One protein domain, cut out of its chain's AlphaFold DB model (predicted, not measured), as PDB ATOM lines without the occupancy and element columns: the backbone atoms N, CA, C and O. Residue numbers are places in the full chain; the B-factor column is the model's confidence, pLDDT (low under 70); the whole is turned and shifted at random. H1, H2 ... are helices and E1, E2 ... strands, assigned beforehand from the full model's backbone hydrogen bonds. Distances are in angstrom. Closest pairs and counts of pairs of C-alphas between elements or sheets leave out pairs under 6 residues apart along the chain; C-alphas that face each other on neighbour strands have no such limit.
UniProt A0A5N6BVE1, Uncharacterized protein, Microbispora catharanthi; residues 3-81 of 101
ATOM      1  N   VAL A   3     553.290 252.871 480.820       97.25
ATOM      2  CA  VAL A   3     551.822 252.908 480.868       97.25
ATOM      3  C   VAL A   3     551.181 251.703 480.183       97.25
ATOM      4  O   VAL A   3     551.542 251.313 479.070       97.25
ATOM      5  N   VAL A   4     550.169 251.149 480.854       98.06
ATOM      6  CA  VAL A   4     549.215 250.192 480.286       98.06
ATOM      7  C   VAL A   4     547.872 250.892 480.127       98.06
ATOM      8  O   VAL A   4     547.318 251.391 481.106       98.06
ATOM      9  N   ALA A   5     547.333 250.913 478.911       97.88
ATOM     10  CA  ALA A   5     546.014 251.474 478.640       97.88
ATOM     11  C   ALA A   5     544.948 250.378 478.565       97.88
ATOM     12  O   ALA A   5     545.182 249.307 478.007       97.88
ATOM     13  N   TYR A   6     543.765 250.674 479.096       97.81
ATOM     14  CA  TYR A   6     542.582 249.821 479.029       97.81
ATOM     15  C   TYR A   6     541.534 250.571 478.216       97.81
ATOM     16  O   TYR A   6     541.125 251.668 478.597       97.81
ATOM     17  N   VAL A   7     541.146 250.014 477.073       97.12
ATOM     18  CA  VAL A   7     540.268 250.674 476.104       97.12
ATOM     19  C   VAL A   7     538.994 249.860 475.949       97.12
ATOM     20  O   VAL A   7     539.048 248.690 475.583       97.12
ATOM     21  N   ASP A   8     537.851 250.494 476.192       95.19
ATOM     22  CA  ASP A   8     536.536 249.947 475.864       95.19
ATOM     23  C   ASP A   8     536.199 250.266 474.401       95.19
ATOM     24  O   ASP A   8     535.952 251.418 474.033       95.19
ATOM     25  N   GLY A   9     536.213 249.238 473.555       93.44
ATOM     26  CA  GLY A   9     535.998 249.358 472.120       93.44
ATOM     27  C   GLY A   9     534.576 249.756 471.731       93.44
ATOM     28  O   GLY A   9     534.397 250.417 470.710       93.44
ATOM     29  N   PHE A  10     533.565 249.412 472.536       90.06
ATOM     30  CA  PHE A  10     532.176 249.763 472.234       90.06
ATOM     31  C   PHE A  10     531.943 251.251 472.492       90.06
ATOM     32  O   PHE A  10     531.497 251.984 471.605       90.06
ATOM     33  N   ASN A  11     532.341 251.724 473.675       92.06
ATOM     34  CA  ASN A  11     532.241 253.137 474.031       92.06
ATOM     35  C   ASN A  11     533.082 254.017 473.097       92.06
ATOM     36  O   ASN A  11     532.606 255.058 472.632       92.06
ATOM     37  N   LEU A  12     534.294 253.573 472.748       94.25
ATOM     38  CA  LEU A  12     535.140 254.269 471.783       94.25
ATOM     39  C   LEU A  12     534.479 254.348 470.398       94.25
ATOM     40  O   LEU A  12     534.392 255.438 469.832       94.25
ATOM     41  N   TYR A  13     533.969 253.230 469.870       92.38
ATOM     42  CA  TYR A  13     533.286 253.193 468.573       92.38
ATOM     43  C   TYR A  13     532.103 254.163 468.530       92.38
ATOM     44  O   TYR A  13     531.996 254.969 467.603       92.38
ATOM     45  N   HIS A  14     531.226 254.120 469.536       91.06
ATOM     46  CA  HIS A  14     530.041 254.975 469.577       91.06
ATOM     47  C   HIS A  14     530.400 256.457 469.711       91.06
ATOM     48  O   HIS A  14     529.812 257.286 469.009       91.06
ATOM     49  N   GLY A  15     531.397 256.794 470.534       93.25
ATOM     50  CA  GLY A  15     531.897 258.162 470.671       93.25
ATOM     51  C   GLY A  15     532.499 258.705 469.372       93.25
ATOM     52  O   GLY A  15     532.131 259.794 468.925       93.25
ATOM     53  N   LEU A  16     533.368 257.925 468.717       94.12
ATOM     54  CA  LEU A  16     533.969 258.297 467.433       94.12
ATOM     55  C   LEU A  16     532.916 258.427 466.335       94.12
ATOM     56  O   LEU A  16     532.953 259.386 465.566       94.12
ATOM     57  N   LYS A  17     531.951 257.506 466.290       92.94
ATOM     58  CA  LYS A  17     530.870 257.530 465.307       92.94
ATOM     59  C   LYS A  17     529.963 258.741 465.465       92.94
ATOM     60  O   LYS A  17     529.616 259.369 464.470       92.94
ATOM     61  N   SER A  18     529.604 259.071 466.703       94.50
ATOM     62  CA  SER A  18     528.772 260.232 467.017       94.50
ATOM     63  C   SER A  18     529.463 261.545 466.635       94.50
ATOM     64  O   SER A  18     528.851 262.411 466.016       94.50
ATOM     65  N   LYS A  19     530.760 261.679 466.946       95.06
ATOM     66  CA  LYS A  19     531.494 262.937 466.760       95.06
ATOM     67  C   LYS A  19     532.105 263.117 465.366       95.06
ATOM     68  O   LYS A  19     532.197 264.241 464.885       95.06
ATOM     69  N   TYR A  20     532.543 262.033 464.732       94.88
ATOM     70  CA  TYR A  20     533.355 262.067 463.507       94.88
ATOM     71  C   TYR A  20     532.825 261.146 462.395       94.88
ATOM     72  O   TYR A  20     533.508 260.903 461.395       94.88
ATOM     73  N   GLY A  21     531.621 260.590 462.551       93.69
ATOM     74  CA  GLY A  21     531.038 259.683 461.571       93.69
ATOM     75  C   GLY A  21     531.894 258.431 461.372       93.69
ATOM     76  O   GLY A  21     532.196 257.702 462.309       93.69
ATOM     77  N   ARG A  22     532.281 258.131 460.131       90.69
ATOM     78  CA  ARG A  22     533.031 256.901 459.811       90.69
ATOM     79  C   ARG A  22     534.536 257.109 459.627       90.69
ATOM     80  O   ARG A  22     535.223 256.160 459.267       90.69
ATOM     81  N   ALA A  23     535.046 258.314 459.885       90.75
ATOM     82  CA  ALA A  23     536.434 258.670 459.585       90.75
ATOM     83  C   ALA A  23     537.468 257.847 460.378       90.75
ATOM     84  O   ALA A  23     538.539 257.552 459.860       90.75
ATOM     85  N   TYR A  24     537.137 257.442 461.609       92.00
ATOM     86  CA  TYR A  24     538.075 256.793 462.538       92.00
ATOM     87  C   TYR A  24     537.660 255.370 462.937       92.00
ATOM     88  O   TYR A  24     537.940 254.931 464.046       92.00
ATOM     89  N   LEU A  25     536.969 254.631 462.062       88.62
ATOM     90  CA  LEU A  25     536.573 253.247 462.378       88.62
ATOM     91  C   LEU A  25     537.738 252.247 462.333       88.62
ATOM     92  O   LEU A  25     537.623 251.169 462.903       88.62
ATOM     93  N   TRP A  26     538.844 252.616 461.686       93.50
ATOM     94  CA  TRP A  26     540.098 251.856 461.629       93.50
ATOM     95  C   TRP A  26     541.185 252.549 462.456       93.50
ATOM     96  O   TRP A  26     542.307 252.756 462.001       93.50
ATOM     97  N   LEU A  27     540.816 253.012 463.647       95.50
ATOM     98  CA  LEU A  27     541.717 253.778 464.493       95.50
ATOM     99  C   LEU A  27     542.855 252.903 465.022       95.50
ATOM    100  O   LEU A  27     542.629 251.848 465.602       95.50
ATOM    101  N   ASP A  28     544.082 253.395 464.931       96.88
ATOM    102  CA  ASP A  28     545.188 252.811 465.674       96.88
ATOM    103  C   ASP A  28     545.106 253.226 467.149       96.88
ATOM    104  O   ASP A  28     545.467 254.340 467.536       96.88
ATOM    105  N   VAL A  29     544.593 252.326 467.988       97.12
ATOM    106  CA  VAL A  29     544.399 252.600 469.419       97.12
ATOM    107  C   VAL A  29     545.712 252.749 470.186       97.12
ATOM    108  O   VAL A  29     545.730 253.436 471.205       97.12
ATOM    109  N   VAL A  30     546.818 252.166 469.710       97.69
ATOM    110  CA  VAL A  30     548.137 252.363 470.334       97.69
ATOM    111  C   VAL A  30     548.632 253.766 470.044       97.69
ATOM    112  O   VAL A  30     549.076 254.463 470.956       97.69
ATOM    113  N   GLU A  31     548.509 254.199 468.792       97.62
ATOM    114  CA  GLU A  31     548.900 255.546 468.392       97.62
ATOM    115  C   GLU A  31     548.049 256.611 469.092       97.62
ATOM    116  O   GLU A  31     548.589 257.600 469.585       97.62
ATOM    117  N   LEU A  32     546.742 256.374 469.255       96.75
ATOM    118  CA  LEU A  32     545.891 257.246 470.067       96.75
ATOM    119  C   LEU A  32     546.448 257.397 471.494       96.75
ATOM    120  O   LEU A  32     546.601 258.516 471.984       96.75
ATOM    121  N   VAL A  33     546.760 256.288 472.170       97.25
ATOM    122  CA  VAL A  33     547.280 256.327 473.546       97.25
ATOM    123  C   VAL A  33     548.629 257.046 473.599       97.25
ATOM    124  O   VAL A  33     548.832 257.868 474.492       97.25
ATOM    125  N   ARG A  34     549.524 256.814 472.631       97.06
ATOM    126  CA  ARG A  34     550.809 257.527 472.524       97.06
ATOM    127  C   ARG A  34     550.617 259.032 472.380       97.06
ATOM    128  O   ARG A  34     551.282 259.804 473.065       97.06
ATOM    129  N   GLN A  35     549.667 259.461 471.553       97.12
ATOM    130  CA  GLN A  35     549.371 260.882 471.374       97.12
ATOM    131  C   GLN A  35     548.779 261.535 472.626       97.12
ATOM    132  O   GLN A  35     549.028 262.722 472.855       97.12
ATOM    133  N   LEU A  36     548.029 260.779 473.434       96.12
ATOM    134  CA  LEU A  36     547.491 261.227 474.722       96.12
ATOM    135  C   LEU A  36     548.547 261.219 475.839       96.12
ATOM    136  O   LEU A  36     548.483 262.038 476.754       96.12
ATOM    137  N   ARG A  37     549.523 260.307 475.774       95.88
ATOM    138  CA  ARG A  37     550.572 260.096 476.782       95.88
ATOM    139  C   ARG A  37     551.970 260.276 476.182       95.88
ATOM    140  O   ARG A  37     552.823 259.407 476.295       95.88
ATOM    141  N   ARG A  38     552.219 261.440 475.574       95.25
ATOM    142  CA  ARG A  38     553.429 261.729 474.768       95.25
ATOM    143  C   ARG A  38     554.767 261.582 475.499       95.25
ATOM    144  O   ARG A  38     555.798 261.465 474.850       95.25
ATOM    145  N   HIS A  39     554.755 261.638 476.828       96.44
ATOM    146  CA  HIS A  39     555.950 261.539 477.672       96.44
ATOM    147  C   HIS A  39     556.100 260.166 478.347       96.44
ATOM    148  O   HIS A  39     557.051 259.949 479.098       96.44
ATOM    149  N   ASP A  40     555.167 259.249 478.097       96.00
ATOM    150  CA  ASP A  40     555.176 257.903 478.653       96.00
ATOM    151  C   ASP A  40     555.473 256.862 477.580       96.00
ATOM    152  O   ASP A  40     555.234 257.060 476.388       96.00
ATOM    153  N   VAL A  41     555.967 255.713 478.030       96.62
ATOM    154  CA  VAL A  41     556.196 254.556 477.174       96.62
ATOM    155  C   VAL A  41     554.967 253.663 477.258       96.62
ATOM    156  O   VAL A  41     554.666 253.086 478.303       96.62
ATOM    157  N   VAL A  42     554.232 253.555 476.152       97.44
ATOM    158  CA  VAL A  42     553.085 252.644 476.054       97.44
ATOM    159  C   VAL A  42     553.606 251.219 475.919       97.44
ATOM    160  O   VAL A  42     554.072 250.831 474.851       97.44
ATOM    161  N   ILE A  43     553.521 250.451 477.003       97.81
ATOM    162  CA  ILE A  43     554.000 249.061 477.048       97.81
ATOM    163  C   ILE A  43     552.910 248.055 476.657       97.81
ATOM    164  O   ILE A  43     553.213 246.958 476.183       97.81
ATOM    165  N   LYS A  44     551.631 248.404 476.851       98.12
ATOM    166  CA  LYS A  44     550.497 247.547 476.489       98.12
ATOM    167  C   LYS A  44     549.207 248.350 476.327       98.12
ATOM    168  O   LYS A  44     548.929 249.259 477.109       98.12
ATOM    169  N   VAL A  45     548.384 247.960 475.363       98.50
ATOM    170  CA  VAL A  45     546.993 248.396 475.224       98.50
ATOM    171  C   VAL A  45     546.091 247.169 475.277       98.50
ATOM    172  O   VAL A  45     546.134 246.314 474.398       98.50
ATOM    173  N   ARG A  46     545.265 247.081 476.317       98.25
ATOM    174  CA  ARG A  46     544.225 246.062 476.460       98.25
ATOM    175  C   ARG A  46     542.938 246.581 475.843       98.25
ATOM    176  O   ARG A  46     542.313 247.491 476.389       98.25
ATOM    177  N   TYR A  47     542.579 246.028 474.692       97.69
ATOM    178  CA  TYR A  47     541.422 246.446 473.912       97.69
ATOM    179  C   TYR A  47     540.250 245.495 474.156       97.69
ATOM    180  O   TYR A  47     540.223 244.373 473.646       97.69
ATOM    181  N   PHE A  48     539.285 245.939 474.958       95.94
ATOM    182  CA  PHE A  48     538.100 245.171 475.323       95.94
ATOM    183  C   PHE A  48     537.006 245.388 474.291       95.94
ATOM    184  O   PHE A  48     536.625 246.519 474.003       95.94
ATOM    185  N   THR A  49     536.472 244.305 473.738       93.94
ATOM    186  CA  THR A  49     535.413 244.391 472.733       93.94
ATOM    187  C   THR A  49     534.487 243.185 472.803       93.94
ATOM    188  O   THR A  49     534.793 242.166 473.421       93.94
ATOM    189  N   ALA A  50     533.344 243.290 472.136       90.25
ATOM    190  CA  ALA A  50     532.468 242.167 471.854       90.25
ATOM    191  C   ALA A  50     532.119 242.167 470.364       90.25
ATOM    192  O   ALA A  50     531.921 243.235 469.780       90.25
ATOM    193  N   ILE A  51     532.083 240.983 469.750       89.06
ATOM    194  CA  ILE A  51     531.693 240.852 468.345       89.06
ATOM    195  C   ILE A  51     530.194 241.119 468.212       89.06
ATOM    196  O   ILE A  51     529.392 240.598 468.997       89.06
ATOM    197  N   VAL A  52     529.828 241.951 467.236       86.50
ATOM    198  CA  VAL A  52     528.428 242.262 466.929       86.50
ATOM    199  C   VAL A  52     527.699 240.986 466.499       86.50
ATOM    200  O   VAL A  52     528.181 240.228 465.662       86.50
ATOM    201  N   LYS A  53     526.516 240.750 467.071       86.25
ATOM    202  CA  LYS A  53     525.632 239.632 466.714       86.25
ATOM    203  C   LYS A  53     524.506 240.112 465.800       86.25
ATOM    204  O   LYS A  53     524.100 241.265 465.881       86.25
ATOM    205  N   GLY A  54     523.985 239.219 464.959       85.31
ATOM    206  CA  GLY A  54     522.826 239.499 464.097       85.31
ATOM    207  C   GLY A  54     523.120 240.330 462.842       85.31
ATOM    208  O   GLY A  54     522.230 240.488 462.015       85.31
ATOM    209  N   GLU A  55     524.357 240.806 462.660       90.31
ATOM    210  CA  GLU A  55     524.792 241.572 461.485       90.31
ATOM    211  C   GLU A  55     526.105 240.993 460.913       90.31
ATOM    212  O   GLU A  55     527.191 241.418 461.322       90.31
ATOM    213  N   PRO A  56     526.050 240.026 459.976       91.62
ATOM    214  CA  PRO A  56     527.236 239.292 459.519       91.62
ATOM    215  C   PRO A  56     528.297 240.197 458.872       91.62
ATOM    216  O   PRO A  56     529.480 240.078 459.184       91.62
ATOM    217  N   ASP A  57     527.893 241.172 458.056       93.38
ATOM    218  CA  ASP A  57     528.830 242.102 457.408       93.38
ATOM    219  C   ASP A  57     529.485 243.075 458.400       93.38
ATOM    220  O   ASP A  57     530.594 243.574 458.188       93.38
ATOM    221  N   ALA A  58     528.788 243.413 459.489       89.69
ATOM    222  CA  ALA A  58     529.352 244.236 460.551       89.69
ATOM    223  C   ALA A  58     530.373 243.436 461.368       89.69
ATOM    224  O   ALA A  58     531.469 243.943 461.611       89.69
ATOM    225  N   ALA A  59     530.040 242.186 461.709       92.44
ATOM    226  CA  ALA A  59     530.941 241.264 462.389       92.44
ATOM    227  C   ALA A  59     532.222 241.036 461.574       92.44
ATOM    228  O   ALA A  59     533.311 241.268 462.089       92.44
ATOM    229  N   LEU A  60     532.101 240.731 460.278       94.81
ATOM    230  CA  LEU A  60     533.254 240.500 459.405       94.81
ATOM    231  C   LEU A  60     534.193 241.714 459.342       94.81
ATOM    232  O   LEU A  60     535.414 241.574 459.431       94.81
ATOM    233  N   ARG A  61     533.642 242.929 459.218       94.06
ATOM    234  CA  ARG A  61     534.448 244.162 459.219       94.06
ATOM    235  C   ARG A  61     535.144 244.387 460.556       94.06
ATOM    236  O   ARG A  61     536.298 244.810 460.571       94.06
ATOM    237  N   GLN A  62     534.455 244.112 461.662       94.12
ATOM    238  CA  GLN A  62     535.029 244.222 462.997       94.12
ATOM    239  C   GLN A  62     536.169 243.218 463.184       94.12
ATOM    240  O   GLN A  62     537.258 243.614 463.581       94.12
ATOM    241  N   GLU A  63     535.951 241.947 462.851       95.31
ATOM    242  CA  GLU A  63     536.966 240.892 462.916       95.31
ATOM    243  C   GLU A  63     538.181 241.224 462.051       95.31
ATOM    244  O   GLU A  63     539.314 241.102 462.510       95.31
ATOM    245  N   THR A  64     537.950 241.735 460.840       96.81
ATOM    246  CA  THR A  64     539.020 242.168 459.933       96.81
ATOM    247  C   THR A  64     539.861 243.281 460.557       96.81
ATOM    248  O   THR A  64     541.089 243.213 460.541       96.81
ATOM    249  N   TYR A  65     539.219 244.292 461.148       96.12
ATOM    250  CA  TYR A  65     539.920 245.367 461.849       96.12
ATOM    251  C   TYR A  65     540.713 244.846 463.055       96.12
ATOM    252  O   TYR A  65     541.873 245.213 463.227       96.12
ATOM    253  N   LEU A  66     540.125 243.966 463.871       95.94
ATOM    254  CA  LEU A  66     540.792 243.383 465.036       95.94
ATOM    255  C   LEU A  66     542.015 242.551 464.626       95.94
ATOM    256  O   LEU A  66     543.082 242.703 465.218       95.94
ATOM    257  N   ALA A  67     541.889 241.729 463.584       96.94
ATOM    258  CA  ALA A  67     542.997 240.949 463.043       96.94
ATOM    259  C   ALA A  67     544.120 241.855 462.512       96.94
ATOM    260  O   ALA A  67     545.288 241.641 462.835       96.94
ATOM    261  N   ALA A  68     543.771 242.902 461.757       97.75
ATOM    262  CA  ALA A  68     544.738 243.870 461.250       97.75
ATOM    263  C   ALA A  68     545.449 244.620 462.387       97.75
ATOM    264  O   ALA A  68     546.668 244.772 462.354       97.75
ATOM    265  N   LEU A  69     544.708 245.044 463.414       97.19
ATOM    266  CA  LEU A  69     545.260 245.750 464.565       97.19
ATOM    267  C   LEU A  69     546.235 244.867 465.353       97.19
ATOM    268  O   LEU A  69     547.336 245.317 465.660       97.19
ATOM    269  N   ALA A  70     545.863 243.617 465.644       97.00
ATOM    270  CA  ALA A  70     546.732 242.670 466.342       97.00
ATOM    271  C   ALA A  70     547.999 242.330 465.540       97.00
ATOM    272  O   ALA A  70     549.073 242.192 466.118       97.00
ATOM    273  N   ALA A  71     547.890 242.222 464.211       97.62
ATOM    274  CA  ALA A  71     549.039 241.975 463.344       97.62
ATOM    275  C   ALA A  71     549.966 243.197 463.230       97.62
ATOM    276  O   ALA A  71     551.184 243.045 463.161       97.62
ATOM    277  N   TYR A  72     549.401 244.407 463.207       97.81
ATOM    278  CA  TYR A  72     550.156 245.649 463.041       97.81
ATOM    279  C   TYR A  72     550.791 246.153 464.347       97.81
ATOM    280  O   TYR A  72     551.851 246.781 464.315       97.81
ATOM    281  N   ARG A  73     550.159 245.896 465.500       97.56
ATOM    282  CA  ARG A  73     550.578 246.414 466.808       97.56
ATOM    283  C   ARG A  73     550.823 245.293 467.828       97.56
ATOM    284  O   ARG A  73     549.867 244.839 468.460       97.56
ATOM    285  N   PRO A  74     552.085 244.893 468.081       96.56
ATOM    286  CA  PRO A  74     552.405 243.874 469.091       96.56
ATOM    287  C   PRO A  74     552.066 244.305 470.531       96.56
ATOM    288  O   PRO A  74     551.965 243.480 471.444       96.56
ATOM    289  N   GLU A  75     551.881 245.604 470.765       96.81
ATOM    290  CA  GLU A  75     551.472 246.166 472.049       96.81
ATOM    291  C   GLU A  75     549.971 246.002 472.316       96.81
ATOM    292  O   GLU A  75     549.530 246.301 473.424       96.81
ATOM    293  N   VAL A  76     549.169 245.541 471.351       98.12
ATOM    294  CA  VAL A  76     547.728 245.338 471.548       98.12
ATOM    295  C   VAL A  76     547.444 243.920 472.021       98.12
ATOM    296  O   VAL A  76     547.848 242.936 471.412       98.12
ATOM    297  N   GLU A  77     546.681 243.818 473.102       97.81
ATOM    298  CA  GLU A  77     546.033 242.591 473.550       97.81
ATOM    299  C   GLU A  77     544.522 242.754 473.351       97.81
ATOM    300  O   GLU A  77     543.889 243.584 474.008       97.81
ATOM    301  N   ILE A  78     543.946 241.989 472.421       97.00
ATOM    302  CA  ILE A  78     542.505 242.017 472.146       97.00
ATOM    303  C   ILE A  78     541.805 241.060 473.104       97.00
ATOM    304  O   ILE A  78     542.052 239.857 473.092       97.00
ATOM    305  N   ILE A  79     540.901 241.602 473.915       95.25
ATOM    306  CA  ILE A  79     540.127 240.852 474.900       95.25
ATOM    307  C   ILE A  79     538.673 240.865 474.441       95.25
ATOM    308  O   ILE A  79     537.924 241.813 474.691       95.25
ATOM    309  N   SER A  80     538.275 239.809 473.732       87.94
ATOM    310  CA  SER A  80     536.904 239.650 473.250       87.94
ATOM    311  C   SER A  80     536.066 238.818 474.215       87.94
ATOM    312  O   SER A  80     536.405 237.665 474.492       87.94
ATOM    313  N   ARG A  81     534.934 239.356 474.677       78.38
ATOM    314  CA  ARG A  81     533.908 238.584 475.399       78.38
ATOM    315  C   ARG A  81     532.636 238.511 474.551       78.38
ATOM    316  O   ARG A  81     532.340 239.474 473.844       78.38
TER     317      ARG A  81
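Overview. This is residues 3 to 81 of the 101 residues of an uncharacterized protein of Microbispora catharanthi (UniProt A0A5N6BVE1). A small three-stranded parallel sheet, E1, E2 and E3 side by side, has the short helix H2 packed over E1 and E2, and the helix H1 turning off the last residue of E1 to lie beside the strands on the same face. The long helix H3 runs back past the E3 edge and only grazes the sheet, while residues 53 to 58 stick out and add to the length. The printed part has 79 residues with three named helices and three named strands, in the order E1, H1, H2, E2, H3, E3; the class is mixed, helices and strands. It is compact, with a radius of gyration of the C-alphas of 12.6 A, yet elongated, spanning 41 by 25 by 19 A.

Arrangement. E1, residues 3 to 8, and E2, residues 41 to 49, are parallel neighbours at 18 degrees, with N 5 and O 44 within hydrogen-bond range at 2.9 A. A tight link joins E1 to H1, residues 9 to 20, which is on the sheet at a height of 6.7 A, over none of its strands; its closest C-alpha pair with E2 is Gly 9 and Thr 49, 5.0 A. H2, residues 29 to 36, is on the same face as H1, over E1 and E2 at a height of 8.9 A. It runs slantwise to the strands, at 52 degrees to E1 on the local plane, and its closest C-alphas to E2 are those of Val 30 and Val 45, 6.4 A. E1, H1, H2 and E2 form a strand-helix-strand unit, two parallel neighbour strands with helices between them, and its crossover is right-handed. H3, residues 56 to 72, leads to E3, residues 76 to 80; E2, H3 and E3 form a second such unit, also right-handed. E2 and E3 are parallel at 18 degrees, with N 47 and O 77 at 2.9 A, within hydrogen-bond range. H3 grazes the sheet with residues 62 to 70; the closest C-alphas of H3 and E3 are those of Ala 70 and Val 76, 5.9 A. H1 is apart from H2 and H3, and H2 and H3 are only just apart, at 8.4 A. In H1, H2 and H3 every O i to N i+4 pair is within hydrogen-bond range.

Along the chain. E1 begins at C-alpha 3 (551.822, 252.908, 480.868) and is 16.4 A long. H1 measures 15.6 A, H2 10.6 A and E2 23.6 A. H3 begins at C-alpha 56 (527.236, 239.292, 459.519) and is 24.0 A long. E3 is 12.3 A long and ends at C-alpha 80 (536.904, 239.650, 473.250).

Size, cuts and confidence. The two C-alphas farthest apart, those of His 39 and Gly 54, are 42.0 A apart. The printed part has no cut and no long link. Its mean pLDDT is 94.5, and no printed residue is under 70.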